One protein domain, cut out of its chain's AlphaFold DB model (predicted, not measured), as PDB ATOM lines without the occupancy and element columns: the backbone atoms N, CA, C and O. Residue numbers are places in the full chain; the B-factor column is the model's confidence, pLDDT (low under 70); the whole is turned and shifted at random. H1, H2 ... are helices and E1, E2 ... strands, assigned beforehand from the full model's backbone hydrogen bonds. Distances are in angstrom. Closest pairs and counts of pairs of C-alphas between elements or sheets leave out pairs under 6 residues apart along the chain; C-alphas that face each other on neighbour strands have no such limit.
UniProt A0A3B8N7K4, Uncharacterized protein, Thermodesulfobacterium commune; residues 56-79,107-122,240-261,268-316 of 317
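Overview. This is residues 56 to 79, 107 to 122, 240 to 261 and 268 to 316 of the 317 residues of an uncharacterized protein of Thermodesulfobacterium commune (UniProt A0A3B8N7K4). Two antiparallel sheets, one of five strands and one of three, come together where the end of E5 meets E7 and splay apart from there; the one named helix, H1, fills the cleft between them and packs on a face of both. The printed part has 111 residues with one named helix followed by eight named strands, in the order H1 E1 E2 E3 E4 E5 E6 E7 E8. The larger sheet runs E1 - E2 - E3 - E4 - E5 and is strongly twisted, the smaller runs E6 - E7 - E8, and the class is mixed, helices and strands. The whole is compact, with a radius of gyration of the C-alphas of 13.7 A, and spans 44 by 32 by 24 A.

Arrangement. Start with H1, residues 56 to 71, in which every O i to N i+4 pair is within hydrogen-bond range. Then look at E1, residues 107 to 109, and E2, residues 118 to 122: they form a hairpin, with N 108 and O 118 at 3.0 A. The next antiparallel neighbour of E2 is E3, residues 240 to 247, with N 242 and O 119 at 2.9 A; E3 bends by 58 degrees at residue 244. E3 makes a hairpin with E4, residues 250 to 259, where N 243 and O 254 are 3.1 A apart. E5, residues 271 to 278, is the antiparallel neighbour of E4, with N 255 and O 273 at 2.9 A, and it is an edge strand, as is E1. A tight link leads to E6, residues 284 to 289, which forms a hairpin with E7, residues 292 to 300; N 287 and O 294 are 2.8 A apart. E7 forms a hairpin with E8, residues 308 to 315, with N 295 and O 313 at 2.8 A. E6, E7 and E8 are a meander, each strand the antiparallel neighbour of the one before. Now return to H1, on one face of each sheet, two layers in each case. Its height over the sheet E1 to E5 is 9.0 A; it lies over E4 and E5, only just not over E3, and runs slantwise to the strands, at 38 degrees to E5 on the local plane. The closest C-alphas of H1 and E5 are those of Gly 63 and Ala 276, 5.0 A apart. Its height over the sheet E6 to E8 is 9.4 A; it lies over E7 and E8 and runs along the strands, at 21 degrees to E7 on the local plane. Between the sheets, the closest C-alphas of E5 and E7 are those of Leu 278 and Phe 299, at 4.4 A. E4 and E7 are near each other, while E5 and E8 are only just apart, at 8.2 A.

Along the chain. Find C-alpha 56 at (99.787, -153.735, 264.280); from there H1 runs 21.8 A to C-alpha 71. E1 and E2 are short, 5.8 A and 13.9 A. E3 measures 20.1 A, and E4, the longest strand by residues, runs 28.2 A from C-alpha 250 at (111.096, -157.539, 270.555). E5 measures 20.0 A, E6 16.0 A and E7 25.7 A. E8 runs 22.3 A and ends at C-alpha 315, at (86.434, -164.214, 278.626).

Size, cuts and confidence. The two C-alphas farthest apart are those of Pro 79 and Ser 306, at 44.3 A. Look for three cuts: residues 80 to 106, 123 to 239 and 262 to 267 are not printed, and the C-alphas across them are 20.8 A, 5.9 A and 9.8 A apart. Of the links that are printed whole, E3 to E4, E5 to E6 and E6 to E7 are tight, E1 to E2 and E7 to E8 are short, and no link is long. The mean pLDDT of the printed part is 90.7, and residue 305 is the one printed residue under 70.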
ATOM      1  N   VAL A  56     100.235-153.503 262.889       86.12
ATOM      2  CA  VAL A  56      99.787-153.735 264.280       86.12
ATOM      3  C   VAL A  56      98.386-154.336 264.291       86.12
ATOM      4  O   VAL A  56      98.106-155.229 265.084       86.12
ATOM      5  N   LEU A  57      97.493-153.848 263.427       87.56
ATOM      6  CA  LEU A  57      96.108-154.302 263.370       87.56
ATOM      7  C   LEU A  57      96.006-155.773 262.934       87.56
ATOM      8  O   LEU A  57      95.197-156.520 263.485       87.56
ATOM      9  N   GLU A  58      96.816-156.195 261.965       87.50
ATOM     10  CA  GLU A  58      96.898-157.593 261.530       87.50
ATOM     11  C   GLU A  58      97.454-158.495 262.634       87.50
ATOM     12  O   GLU A  58      96.841-159.517 262.959       87.50
ATOM     13  N   GLU A  59      98.547-158.076 263.277       86.50
ATOM     14  CA  GLU A  59      99.153-158.797 264.399       86.50
ATOM     15  C   GLU A  59      98.161-158.972 265.556       86.50
ATOM     16  O   GLU A  59      97.986-160.059 266.107       86.50
ATOM     17  N   MET A  60      97.457-157.893 265.885       90.06
ATOM     18  CA  MET A  60      96.431-157.849 266.914       90.06
ATOM     19  C   MET A  60      95.255-158.769 266.581       90.06
ATOM     20  O   MET A  60      94.803-159.510 267.449       90.06
ATOM     21  N   ARG A  61      94.762-158.765 265.335       90.81
ATOM     22  CA  ARG A  61      93.669-159.654 264.901       90.81
ATOM     23  C   ARG A  61      94.062-161.124 265.009       90.81
ATOM     24  O   ARG A  61      93.290-161.908 265.555       90.81
ATOM     25  N   SER A  62      95.253-161.482 264.532       90.00
ATOM     26  CA  SER A  62      95.781-162.847 264.627       90.00
ATOM     27  C   SER A  62      95.961-163.284 266.088       90.00
ATOM     28  O   SER A  62      95.509-164.360 266.499       90.00
ATOM     29  N   GLY A  63      96.545-162.402 266.907       91.88
ATOM     30  CA  GLY A  63      96.755-162.648 268.325       91.88
ATOM     31  C   GLY A  63      95.449-162.833 269.091       91.88
ATOM     32  O   GLY A  63      95.303-163.800 269.838       91.88
ATOM     33  N   LEU A  64      94.471-161.956 268.860       93.44
ATOM     34  CA  LEU A  64      93.148-162.065 269.466       93.44
ATOM     35  C   LEU A  64      92.395-163.313 269.018       93.44
ATOM     36  O   LEU A  64      91.820-163.974 269.869       93.44
ATOM     37  N   ALA A  65      92.421-163.671 267.733       93.06
ATOM     38  CA  ALA A  65      91.764-164.888 267.258       93.06
ATOM     39  C   ALA A  65      92.336-166.144 267.938       93.06
ATOM     40  O   ALA A  65      91.596-167.057 268.305       93.06
ATOM     41  N   THR A  66      93.653-166.167 268.168       93.62
ATOM     42  CA  THR A  66      94.310-167.260 268.896       93.62
ATOM     43  C   THR A  66      93.910-167.276 270.370       93.62
ATOM     44  O   THR A  66      93.602-168.338 270.907       93.62
ATOM     45  N   LEU A  67      93.878-166.114 271.030       94.62
ATOM     46  CA  LEU A  67      93.416-166.007 272.416       94.62
ATOM     47  C   LEU A  67      91.945-166.417 272.555       94.62
ATOM     48  O   LEU A  67      91.622-167.185 273.455       94.62
ATOM     49  N   ASP A  68      91.082-165.995 271.633       94.19
ATOM     50  CA  ASP A  68      89.674-166.389 271.573       94.19
ATOM     51  C   ASP A  68      89.525-167.900 271.465       94.19
ATOM     52  O   ASP A  68      88.794-168.523 272.236       94.19
ATOM     53  N   PHE A  69      90.271-168.508 270.545       92.12
ATOM     54  CA  PHE A  69      90.277-169.950 270.374       92.12
ATOM     55  C   PHE A  69      90.702-170.675 271.657       92.12
ATOM     56  O   PHE A  69      90.034-171.620 272.076       92.12
ATOM     57  N   VAL A  70      91.775-170.218 272.301       94.12
ATOM     58  CA  VAL A  70      92.330-170.842 273.507       94.12
ATOM     59  C   VAL A  70      91.398-170.674 274.712       94.12
ATOM     60  O   VAL A  70      91.055-171.661 275.363       94.12
ATOM     61  N   PHE A  71      90.935-169.456 274.994       94.19
ATOM     62  CA  PHE A  71      90.066-169.190 276.144       94.19
ATOM     63  C   PHE A  71      88.653-169.753 275.959       94.19
ATOM     64  O   PHE A  71      88.058-170.202 276.934       94.19
ATOM     65  N   SER A  72      88.145-169.866 274.724       92.12
ATOM     66  CA  SER A  72      86.889-170.593 274.451       92.12
ATOM     67  C   SER A  72      86.960-172.089 274.789       92.12
ATOM     68  O   SER A  72      85.930-172.756 274.900       92.12
ATOM     69  N   ARG A  73      88.169-172.630 274.970       91.75
ATOM     70  CA  ARG A  73      88.460-174.043 275.259       91.75
ATOM     71  C   ARG A  73      89.053-174.285 276.642       91.75
ATOM     72  O   ARG A  73      89.245-175.432 277.031       91.75
ATOM     73  N   TRP A  74      89.275-173.231 277.415       93.12
ATOM     74  CA  TRP A  74      89.701-173.335 278.806       93.12
ATOM     75  C   TRP A  74      88.680-174.133 279.628       93.12
ATOM     76  O   TRP A  74      87.496-173.801 279.620       93.12
ATOM     77  N   GLY A  75      89.122-175.229 280.241       91.69
ATOM     78  CA  GLY A  75      88.297-176.211 280.952       91.69
ATOM     79  C   GLY A  75      87.414-177.110 280.086       91.69
ATOM     80  O   GLY A  75      86.817-178.050 280.602       91.69
ATOM     81  N   ALA A  76      87.340-176.893 278.770       91.00
ATOM     82  CA  ALA A  76      86.594-177.788 277.890       91.00
ATOM     83  C   ALA A  76      87.343-179.116 277.736       91.00
ATOM     84  O   ALA A  76      88.529-179.124 277.405       91.00
ATOM     85  N   GLY A  77      86.643-180.232 277.953       89.56
ATOM     86  CA  GLY A  77      87.211-181.575 277.814       89.56
ATOM     87  C   GLY A  77      88.239-181.951 278.886       89.56
ATOM     88  O   GLY A  77      88.930-182.957 278.723       89.56
ATOM     89  N   VAL A  78      88.350-181.156 279.955       93.62
ATOM     90  CA  VAL A  78      89.237-181.423 281.090       93.62
ATOM     91  C   VAL A  78      88.512-182.356 282.060       93.62
ATOM     92  O   VAL A  78      87.467-181.966 282.587       93.62
ATOM     93  N   PRO A  79      89.009-183.582 282.297       92.69
ATOM     94  CA  PRO A  79      88.406-184.461 283.284       92.69
ATOM     95  C   PRO A  79      88.646-183.910 284.691       92.69
ATOM     96  O   PRO A  79      89.701-183.343 284.975       92.69
ATOM     97  N   CYS A 107      98.307-168.426 288.469       95.19
ATOM     98  CA  CYS A 107      99.204-167.316 288.185       95.19
ATOM     99  C   CYS A 107     100.597-167.660 288.714       95.19
ATOM    100  O   CYS A 107     100.774-167.812 289.921       95.19
ATOM    101  N   THR A 108     101.575-167.803 287.827       92.62
ATOM    102  CA  THR A 108     102.951-168.176 288.203       92.62
ATOM    103  C   THR A 108     103.892-166.974 288.249       92.62
ATOM    104  O   THR A 108     104.954-167.057 288.862       92.62
ATOM    105  N   GLN A 109     103.505-165.840 287.651       91.75
ATOM    106  CA  GLN A 109     104.248-164.584 287.742       91.75
ATOM    107  C   GLN A 109     103.311-163.385 287.937       91.75
ATOM    108  O   GLN A 109     102.556-163.009 287.036       91.75
ATOM    109  N   GLY A 110     103.425-162.739 289.100       89.31
ATOM    110  CA  GLY A 110     102.534-161.664 289.541       89.31
ATOM    111  C   GLY A 110     101.351-162.209 290.338       89.31
ATOM    112  O   GLY A 110     101.453-163.262 290.962       89.31
ATOM    113  N   ASP A 111     100.229-161.498 290.306       91.62
ATOM    114  CA  ASP A 111      98.983-161.932 290.930       91.62
ATOM    115  C   ASP A 111      97.773-161.454 290.109       91.62
ATOM    116  O   ASP A 111      97.859-160.509 289.326       91.62
ATOM    117  N   PHE A 112      96.621-162.102 290.266       91.94
ATOM    118  CA  PHE A 112      95.422-161.771 289.488       91.94
ATOM    119  C   PHE A 112      94.749-160.442 289.865       91.94
ATOM    120  O   PHE A 112      93.902-159.964 289.107       91.94
ATOM    121  N   SER A 113      95.081-159.858 291.019       89.38
ATOM    122  CA  SER A 113      94.517-158.583 291.476       89.38
ATOM    123  C   SER A 113      95.250-157.381 290.869       89.38
ATOM    124  O   SER A 113      94.610-156.419 290.446       89.38
ATOM    125  N   SER A 114      96.576-157.470 290.741       89.31
ATOM    126  CA  SER A 114      97.461-156.453 290.167       89.31
ATOM    127  C   SER A 114      97.757-156.687 288.678       89.31
ATOM    128  O   SER A 114      98.075-155.745 287.946       89.31
ATOM    129  N   GLY A 115      97.550-157.914 288.191       91.88
ATOM    130  CA  GLY A 115      97.691-158.313 286.795       91.88
ATOM    131  C   GLY A 115      98.735-159.411 286.631       91.88
ATOM    132  O   GLY A 115      99.943-159.164 286.660       91.88
ATOM    133  N   CYS A 116      98.264-160.627 286.383       95.31
ATOM    134  CA  CYS A 116      99.116-161.787 286.217       95.31
ATOM    135  C   CYS A 116      99.804-161.764 284.849       95.31
ATOM    136  O   CYS A 116      99.142-161.597 283.826       95.31
ATOM    137  N   SER A 117     101.125-161.935 284.820       94.50
ATOM    138  CA  SER A 117     101.927-161.861 283.585       94.50
ATOM    139  C   SER A 117     102.181-163.232 282.955       94.50
ATOM    140  O   SER A 117     102.468-163.320 281.762       94.50
ATOM    141  N   GLU A 118     102.054-164.297 283.750       96.06
ATOM    142  CA  GLU A 118     102.150-165.682 283.301       96.06
ATOM    143  C   GLU A 118     101.018-166.507 283.909       96.06
ATOM    144  O   GLU A 118     100.934-166.651 285.130       96.06
ATOM    145  N   VAL A 119     100.163-167.059 283.047       96.12
ATOM    146  CA  VAL A 119      99.040-167.906 283.462       96.12
ATOM    147  C   VAL A 119      99.181-169.316 282.919       96.12
ATOM    148  O   VAL A 119      99.631-169.512 281.789       96.12
ATOM    149  N   VAL A 120      98.750-170.287 283.721       96.06
ATOM    150  CA  VAL A 120      98.717-171.707 283.371       96.06
ATOM    151  C   VAL A 120      97.330-172.266 283.657       96.06
ATOM    152  O   VAL A 120      96.797-172.071 284.747       96.06
ATOM    153  N   PHE A 121      96.739-172.957 282.690       95.56
ATOM    154  CA  PHE A 121      95.440-173.615 282.838       95.56
ATOM    155  C   PHE A 121      95.325-174.821 281.910       95.56
ATOM    156  O   PHE A 121      96.189-175.065 281.066       95.56
ATOM    157  N   TYR A 122      94.233-175.563 282.053       95.56
ATOM    158  CA  TYR A 122      93.946-176.744 281.253       95.56
ATOM    159  C   TYR A 122      92.858-176.477 280.214       95.56
ATOM    160  O   TYR A 122      91.931-175.696 280.434       95.56
ATOM    161  N   ILE A 240      98.193-175.377 279.143       96.44
ATOM    162  CA  ILE A 240      98.418-174.189 278.328       96.44
ATOM    163  C   ILE A 240      99.026-173.127 279.229       96.44
ATOM    164  O   ILE A 240      98.439-172.752 280.240       96.44
ATOM    165  N   LYS A 241     100.198-172.637 278.842       96.50
ATOM    166  CA  LYS A 241     100.931-171.577 279.524       96.50
ATOM    167  C   LYS A 241     101.059-170.370 278.596       96.50
ATOM    168  O   LYS A 241     101.597-170.489 277.497       96.50
ATOM    169  N   LEU A 242     100.565-169.214 279.034       97.31
ATOM    170  CA  LEU A 242     100.646-167.945 278.304       97.31
ATOM    171  C   LEU A 242     101.563-166.979 279.047       97.31
ATOM    172  O   LEU A 242     101.348-166.733 280.232       97.31
ATOM    173  N   TYR A 243     102.565-166.430 278.359       96.56
ATOM    174  CA  TYR A 243     103.546-165.515 278.952       96.56
ATOM    175  C   TYR A 243     104.211-164.615 277.920       96.56
ATOM    176  O   TYR A 243     104.200-164.896 276.720       96.56
ATOM    177  N   VAL A 244     104.848-163.545 278.392       96.12
ATOM    178  CA  VAL A 244     105.670-162.675 277.549       96.12
ATOM    179  C   VAL A 244     107.113-163.166 277.541       96.12
ATOM    180  O   VAL A 244     107.715-163.391 278.588       96.12
ATOM    181  N   LYS A 245     107.705-163.290 276.352       95.00
ATOM    182  CA  LYS A 245     109.124-163.618 276.188       95.00
ATOM    183  C   LYS A 245     109.813-162.605 275.290       95.00
ATOM    184  O   LYS A 245     109.353-162.331 274.180       95.00
ATOM    185  N   GLN A 246     110.960-162.102 275.736       92.81
ATOM    186  CA  GLN A 246     111.831-161.298 274.887       92.81
ATOM    187  C   GLN A 246     112.541-162.196 273.863       92.81
ATOM    188  O   GLN A 246     113.150-163.211 274.205       92.81
ATOM    189  N   LYS A 247     112.460-161.819 272.588       89.12
ATOM    190  CA  LYS A 247     113.212-162.406 271.471       89.12
ATOM    191  C   LYS A 247     114.077-161.320 270.824       89.12
ATOM    192  O   LYS A 247     113.921-160.138 271.119       89.12
ATOM    193  N   LYS A 248     114.959-161.709 269.891       83.06
ATOM    194  CA  LYS A 248     115.863-160.780 269.174       83.06
ATOM    195  C   LYS A 248     115.145-159.559 268.576       83.06
ATOM    196  O   LYS A 248     115.717-158.479 268.551       83.06
ATOM    197  N   ASN A 249     113.885-159.721 268.160       82.62
ATOM    198  CA  ASN A 249     113.115-158.695 267.451       82.62
ATOM    199  C   ASN A 249     111.979-158.082 268.297       82.62
ATOM    200  O   ASN A 249     111.009-157.574 267.733       82.62
ATOM    201  N   GLY A 250     112.063-158.149 269.631       88.44
ATOM    202  CA  GLY A 250     111.096-157.539 270.555       88.44
ATOM    203  C   GLY A 250     110.424-158.534 271.501       88.44
ATOM    204  O   GLY A 250     110.870-159.674 271.646       88.44
ATOM    205  N   TYR A 251     109.350-158.096 272.151       93.56
ATOM    206  CA  TYR A 251     108.573-158.907 273.087       93.56
ATOM    207  C   TYR A 251     107.462-159.652 272.355       93.56
ATOM    208  O   TYR A 251     106.853-159.119 271.433       93.56
ATOM    209  N   TRP A 252     107.222-160.899 272.744       94.38
ATOM    210  CA  TRP A 252     106.216-161.754 272.125       94.38
ATOM    211  C   TRP A 252     105.351-162.399 273.190       94.38
ATOM    212  O   TRP A 252     105.875-162.915 274.176       94.38
ATOM    213  N   LEU A 253     104.045-162.428 272.946       95.88
ATOM    214  CA  LEU A 253     103.137-163.323 273.636       95.88
ATOM    215  C   LEU A 253     103.403-164.743 273.143       95.88
ATOM    216  O   LEU A 253     103.303-165.028 271.948       95.88
ATOM    217  N   ILE A 254     103.774-165.623 274.059       96.56
ATOM    218  CA  ILE A 254     104.077-167.020 273.797       96.56
ATOM    219  C   ILE A 254     102.979-167.876 274.405       96.56
ATOM    220  O   ILE A 254     102.609-167.691 275.562       96.56
ATOM    221  N   MET A 255     102.506-168.838 273.619       96.62
ATOM    222  CA  MET A 255     101.736-169.967 274.107       96.62
ATOM    223  C   MET A 255     102.616-171.202 274.111       96.62
ATOM    224  O   MET A 255     103.118-171.631 273.073       96.62
ATOM    225  N   GLU A 256     102.760-171.792 275.279       96.12
ATOM    226  CA  GLU A 256     103.381-173.085 275.467       96.12
ATOM    227  C   GLU A 256     102.297-174.111 275.798       96.12
ATOM    228  O   GLU A 256     101.438-173.866 276.642       96.12
ATOM    229  N   LYS A 257     102.298-175.238 275.084       94.06
ATOM    230  CA  LYS A 257     101.305-176.302 275.239       94.06
ATOM    231  C   LYS A 257     101.990-177.618 275.542       94.06
ATOM    232  O   LYS A 257     102.854-178.036 274.770       94.06
ATOM    233  N   THR A 258     101.521-178.308 276.567       92.62
ATOM    234  CA  THR A 258     101.995-179.645 276.933       92.62
ATOM    235  C   THR A 258     100.804-180.580 277.009       92.62
ATOM    236  O   THR A 258      99.877-180.337 277.772       92.62
ATOM    237  N   ASP A 259     100.803-181.637 276.204       90.38
ATOM    238  CA  ASP A 259      99.793-182.691 276.310       90.38
ATOM    239  C   ASP A 259     100.095-183.552 277.538       90.38
ATOM    240  O   ASP A 259     101.187-184.115 277.645       90.38
ATOM    241  N   ILE A 260      99.145-183.612 278.473       89.00
ATOM    242  CA  ILE A 260      99.355-184.239 279.777       89.00
ATOM    243  C   ILE A 260      99.675-185.722 279.641       89.00
ATOM    244  O   ILE A 260     100.689-186.169 280.175       89.00
ATOM    245  N   GLU A 261      98.875-186.478 278.897       86.50
ATOM    246  CA  GLU A 261      99.092-187.917 278.744       86.50
ATOM    247  C   GLU A 261     100.345-188.213 277.919       86.50
ATOM    248  O   GLU A 261     101.190-189.012 278.325       86.50
ATOM    249  N   ILE A 268     108.330-184.622 279.144       73.75
ATOM    250  CA  ILE A 268     107.732-183.295 278.977       73.75
ATOM    251  C   ILE A 268     108.300-182.650 277.708       73.75
ATOM    252  O   ILE A 268     109.432-182.171 277.680       73.75
ATOM    253  N   LYS A 269     107.493-182.649 276.645       77.44
ATOM    254  CA  LYS A 269     107.762-181.936 275.397       77.44
ATOM    255  C   LYS A 269     106.674-180.898 275.187       77.44
ATOM    256  O   LYS A 269     105.555-181.236 274.805       77.44
ATOM    257  N   SER A 270     107.016-179.641 275.429       84.50
ATOM    258  CA  SER A 270     106.111-178.529 275.178       84.50
ATOM    259  C   SER A 270     106.242-178.027 273.739       84.50
ATOM    260  O   SER A 270     107.346-177.847 273.220       84.50
ATOM    261  N   SER A 271     105.114-177.741 273.095       89.06
ATOM    262  CA  SER A 271     105.062-176.988 271.839       89.06
ATOM    263  C   SER A 271     105.002-175.496 272.158       89.06
ATOM    264  O   SER A 271     104.086-175.052 272.848       89.06
ATOM    265  N   ILE A 272     105.978-174.728 271.669       92.44
ATOM    266  CA  ILE A 272     106.097-173.287 271.922       92.44
ATOM    267  C   ILE A 272     105.726-172.521 270.654       92.44
ATOM    268  O   ILE A 272     106.474-172.532 269.677       92.44
ATOM    269  N   ASN A 273     104.617-171.788 270.707       92.44
ATOM    270  CA  ASN A 273     104.092-171.014 269.590       92.44
ATOM    271  C   ASN A 273     104.065-169.519 269.939       92.44
ATOM    272  O   ASN A 273     103.413-169.128 270.910       92.44
ATOM    273  N   PRO A 274     104.758-168.652 269.178       92.75
ATOM    274  CA  PRO A 274     104.540-167.216 269.280       92.75
ATOM    275  C   PRO A 274     103.148-166.867 268.749       92.75
ATOM    276  O   PRO A 274     102.800-167.262 267.641       92.75
ATOM    277  N   ILE A 275     102.369-166.143 269.549       93.38
ATOM    278  CA  ILE A 275     101.017-165.700 269.199       93.38
ATOM    279  C   ILE A 275     101.071-164.346 268.503       93.38
ATOM    280  O   ILE A 275     100.536-164.190 267.412       93.38
ATOM    281  N   ALA A 276     101.684-163.366 269.168       92.44
ATOM    282  CA  ALA A 276     101.710-161.997 268.685       92.44
ATOM    283  C   ALA A 276     102.863-161.193 269.287       92.44
ATOM    284  O   ALA A 276     103.301-161.462 270.412       92.44
ATOM    285  N   LYS A 277     103.327-160.176 268.567       92.12
ATOM    286  CA  LYS A 277     104.305-159.204 269.053       92.12
ATOM    287  C   LYS A 277     103.661-158.177 269.990       92.12
ATOM    288  O   LYS A 277     102.605-157.610 269.711       92.12
ATOM    289  N   LEU A 278     104.341-157.912 271.098       93.88
ATOM    290  CA  LEU A 278     103.936-156.985 272.148       93.88
ATOM    291  C   LEU A 278     104.913-155.809 272.255       93.88
ATOM    292  O   LEU A 278     106.056-155.889 271.793       93.88
ATOM    293  N   LYS A 279     104.460-154.716 272.876       92.56
ATOM    294  CA  LYS A 279     105.267-153.503 273.072       92.56
ATOM    295  C   LYS A 279     106.437-153.730 274.037       92.56
ATOM    296  O   LYS A 279     107.572-153.394 273.707       92.56
ATOM    297  N   ASP A 280     106.168-154.306 275.201       92.25
ATOM    298  CA  ASP A 280     107.124-154.493 276.299       92.25
ATOM    299  C   ASP A 280     106.789-155.737 277.152       92.25
ATOM    300  O   ASP A 280     105.877-156.504 276.835       92.25
ATOM    301  N   ALA A 281     107.558-155.968 278.221       91.44
ATOM    302  CA  ALA A 281     107.368-157.104 279.126       91.44
ATOM    303  C   ALA A 281     106.045-157.048 279.916       91.44
ATOM    304  O   ALA A 281     105.508-158.092 280.278       91.44
ATOM    305  N   ASP A 282     105.497-155.850 280.144       92.19
ATOM    306  CA  ASP A 282     104.271-155.622 280.920       92.19
ATOM    307  C   ASP A 282     103.016-155.511 280.047       92.19
ATOM    308  O   ASP A 282     101.910-155.251 280.531       92.19
ATOM    309  N   SER A 283     103.175-155.748 278.749       93.94
ATOM    310  CA  SER A 283     102.137-155.599 277.739       93.94
ATOM    311  C   SER A 283     101.111-156.727 277.714       93.94
ATOM    312  O   SER A 283     100.219-156.676 276.880       93.94
ATOM    313  N   PHE A 284     101.201-157.738 278.577       96.38
ATOM    314  CA  PHE A 284     100.171-158.767 278.730       96.38
ATOM    315  C   PHE A 284      99.894-158.995 280.211       96.38
ATOM    316  O   PHE A 284     100.805-159.321 280.973       96.38
ATOM    317  N   LYS A 285      98.639-158.800 280.619       96.56
ATOM    318  CA  LYS A 285      98.186-158.985 281.999       96.56
ATOM    319  C   LYS A 285      96.822-159.664 282.018       96.56
ATOM    320  O   LYS A 285      95.919-159.275 281.277       96.56
ATOM    321  N   VAL A 286      96.664-160.639 282.905       95.56
ATOM    322  CA  VAL A 286      95.415-161.364 283.142       95.56
ATOM    323  C   VAL A 286      94.902-161.034 284.538       95.56
ATOM    324  O   VAL A 286      95.626-161.143 285.525       95.56
ATOM    325  N   TYR A 287      93.639-160.639 284.618       94.94
ATOM    326  CA  TYR A 287      92.943-160.302 285.852       94.94
ATOM    327  C   TYR A 287      91.763-161.249 286.034       94.94
ATOM    328  O   TYR A 287      91.059-161.543 285.067       94.94
ATOM    329  N   MET A 288      91.503-161.685 287.263       90.69
ATOM    330  CA  MET A 288      90.271-162.421 287.561       90.69
ATOM    331  C   MET A 288      89.065-161.475 287.543       90.69
ATOM    332  O   MET A 288      89.139-160.341 288.016       90.69
ATOM    333  N   ALA A 289      87.946-161.952 287.005       88.19
ATOM    334  CA  ALA A 289      86.669-161.248 286.964       88.19
ATOM    335  C   ALA A 289      85.522-162.252 287.191       88.19
ATOM    336  O   ALA A 289      84.883-162.714 286.245       88.19
ATOM    337  N   GLY A 290      85.280-162.624 288.454       85.44
ATOM    338  CA  GLY A 290      84.328-163.685 288.813       85.44
ATOM    339  C   GLY A 290      84.787-165.052 288.293       85.44
ATOM    340  O   GLY A 290      85.913-165.465 288.568       85.44
ATOM    341  N   LYS A 291      83.940-165.727 287.498       84.62
ATOM    342  CA  LYS A 291      84.289-166.962 286.757       84.62
ATOM    343  C   LYS A 291      85.061-166.723 285.460       84.62
ATOM    344  O   LYS A 291      85.452-167.671 284.787       84.62
ATOM    345  N   GLY A 292      85.233-165.465 285.074       90.38
ATOM    346  CA  GLY A 292      85.927-165.090 283.856       90.38
ATOM    347  C   GLY A 292      87.294-164.483 284.115       90.38
ATOM    348  O   GLY A 292      87.677-164.172 285.246       90.38
ATOM    349  N   VAL A 293      88.010-164.241 283.025       92.88
ATOM    350  CA  VAL A 293      89.245-163.465 283.028       92.88
ATOM    351  C   VAL A 293      89.096-162.213 282.182       92.88
ATOM    352  O   VAL A 293      88.520-162.227 281.093       92.88
ATOM    353  N   ARG A 294      89.654-161.112 282.675       94.81
ATOM    354  CA  ARG A 294      89.879-159.892 281.906       94.81
ATOM    355  C   ARG A 294      91.339-159.860 281.488       94.81
ATOM    356  O   ARG A 294      92.226-159.863 282.332       94.81
ATOM    357  N   ILE A 295      91.587-159.776 280.192       95.06
ATOM    358  CA  ILE A 295      92.924-159.731 279.614       95.06
ATOM    359  C   ILE A 295      93.182-158.334 279.086       95.06
ATOM    360  O   ILE A 295      92.371-157.794 278.337       95.06
ATOM    361  N   ARG A 296      94.327-157.774 279.461       96.00
ATOM    362  CA  ARG A 296      94.883-156.547 278.903       96.00
ATOM    363  C   ARG A 296      96.103-156.915 278.068       96.00
ATOM    364  O   ARG A 296      97.032-157.522 278.599       96.00
ATOM    365  N   ALA A 297      96.103-156.548 276.792       95.19
ATOM    366  CA  ALA A 297      97.212-156.792 275.876       95.19
ATOM    367  C   ALA A 297      97.570-155.522 275.087       95.19
ATOM    368  O   ALA A 297      96.676-154.855 274.571       95.19
ATOM    369  N   ILE A 298      98.860-155.195 274.971       94.69
ATOM    370  CA  ILE A 298      99.377-154.074 274.175       94.69
ATOM    371  C   ILE A 298     100.221-154.626 273.023       94.69
ATOM    372  O   ILE A 298     101.375-155.028 273.199       94.69
ATOM    373  N   PHE A 299      99.634-154.638 271.832       91.94
ATOM    374  CA  PHE A 299     100.260-155.137 270.612       91.94
ATOM    375  C   PHE A 299     101.147-154.066 269.990       91.94
ATOM    376  O   PHE A 299     100.808-152.884 270.031       91.94
ATOM    377  N   ALA A 300     102.260-154.477 269.388       88.38
ATOM    378  CA  ALA A 300     103.189-153.573 268.717       88.38
ATOM    379  C   ALA A 300     103.462-154.010 267.280       88.38
ATOM    380  O   ALA A 300     103.459-155.199 266.962       88.38
ATOM    381  N   SER A 301     103.756-153.036 266.419       80.50
ATOM    382  CA  SER A 301     104.063-153.303 265.015       80.50
ATOM    383  C   SER A 301     105.306-154.179 264.865       80.50
ATOM    384  O   SER A 301     106.330-153.995 265.545       80.50
ATOM    385  N   GLN A 302     105.273-155.085 263.890       73.69
ATOM    386  CA  GLN A 302     106.478-155.790 263.474       73.69
ATOM    387  C   GLN A 302     107.484-154.844 262.803       73.69
ATOM    388  O   GLN A 302     108.678-154.957 263.088       73.69
ATOM    389  N   SER A 303     107.008-153.884 261.999       72.38
ATOM    390  CA  SER A 303     107.843-152.977 261.198       72.38
ATOM    391  C   SER A 303     108.264-151.695 261.923       72.38
ATOM    392  O   SER A 303     109.343-151.175 261.645       72.38
ATOM    393  N   SER A 304     107.462-151.189 262.869       72.62
ATOM    394  CA  SER A 304     107.795-149.985 263.649       72.62
ATOM    395  C   SER A 304     107.332-150.066 265.115       72.62
ATOM    396  O   SER A 304     106.170-149.787 265.413       72.62
ATOM    397  N   PRO A 305     108.222-150.407 266.069       67.19
ATOM    398  CA  PRO A 305     107.858-150.638 267.474       67.19
ATOM    399  C   PRO A 305     107.229-149.442 268.215       67.19
ATOM    400  O   PRO A 305     106.750-149.610 269.331       67.19
ATOM    401  N   SER A 306     107.251-148.238 267.633       73.50
ATOM    402  CA  SER A 306     106.676-147.026 268.229       73.50
ATOM    403  C   SER A 306     105.148-146.956 268.134       73.50
ATOM    404  O   SER A 306     104.540-146.203 268.890       73.50
ATOM    405  N   GLN A 307     104.527-147.731 267.237       80.06
ATOM    406  CA  GLN A 307     103.072-147.817 267.090       80.06
ATOM    407  C   GLN A 307     102.533-149.031 267.850       80.06
ATOM    408  O   GLN A 307     103.024-150.150 267.667       80.06
ATOM    409  N   PHE A 308     101.519-148.808 268.689       85.25
ATOM    410  CA  PHE A 308     100.919-149.843 269.524       85.25
ATOM    411  C   PHE A 308      99.411-149.653 269.708       85.25
ATOM    412  O   PHE A 308      98.912-148.529 269.701       85.25
ATOM    413  N   PHE A 309      98.703-150.761 269.922       88.50
ATOM    414  CA  PHE A 309      97.285-150.777 270.279       88.50
ATOM    415  C   PHE A 309      97.077-151.551 271.572       88.50
ATOM    416  O   PHE A 309      97.571-152.668 271.724       88.50
ATOM    417  N   GLU A 310      96.328-150.957 272.495       92.56
ATOM    418  CA  GLU A 310      95.882-151.619 273.715       92.56
ATOM    419  C   GLU A 310      94.487-152.207 273.510       92.56
ATOM    420  O   GLU A 310      93.587-151.546 272.992       92.56
ATOM    421  N   ILE A 311      94.308-153.446 273.959       92.94
ATOM    422  CA  ILE A 311      93.018-154.117 274.017       92.94
ATOM    423  C   ILE A 311      92.768-154.635 275.419       92.94
ATOM    424  O   ILE A 311      93.642-155.223 276.058       92.94
ATOM    425  N   ILE A 312      91.518-154.475 275.844       93.62
ATOM    426  CA  ILE A 312      90.955-155.140 277.009       93.62
ATOM    427  C   ILE A 312      89.848-156.064 276.513       93.62
ATOM    428  O   ILE A 312      88.921-155.620 275.837       93.62
ATOM    429  N   LYS A 313      89.945-157.353 276.840       93.38
ATOM    430  CA  LYS A 313      88.945-158.358 276.470       93.38
ATOM    431  C   LYS A 313      88.557-159.207 277.668       93.38
ATOM    432  O   LYS A 313      89.391-159.509 278.516       93.38
ATOM    433  N   TYR A 314      87.287-159.580 277.727       93.38
ATOM    434  CA  TYR A 314      86.726-160.415 278.779       93.38
ATOM    435  C   TYR A 314      86.387-161.786 278.206       93.38
ATOM    436  O   TYR A 314      85.781-161.879 277.140       93.38
ATOM    437  N   TYR A 315      86.762-162.830 278.933       91.25
ATOM    438  CA  TYR A 315      86.434-164.214 278.626       91.25
ATOM    439  C   TYR A 315      85.665-164.786 279.805       91.25
ATOM    440  O   TYR A 315      86.207-164.870 280.904       91.25
ATOM    441  N   GLY A 316      84.397-165.117 279.582       83.12
ATOM    442  CA  GLY A 316      83.528-165.741 280.576       83.12
ATOM    443  C   GLY A 316      83.297-167.219 280.283       83.12
ATOM    444  O   GLY A 316      83.498-167.673 279.153       83.12
TER     445      GLY A 316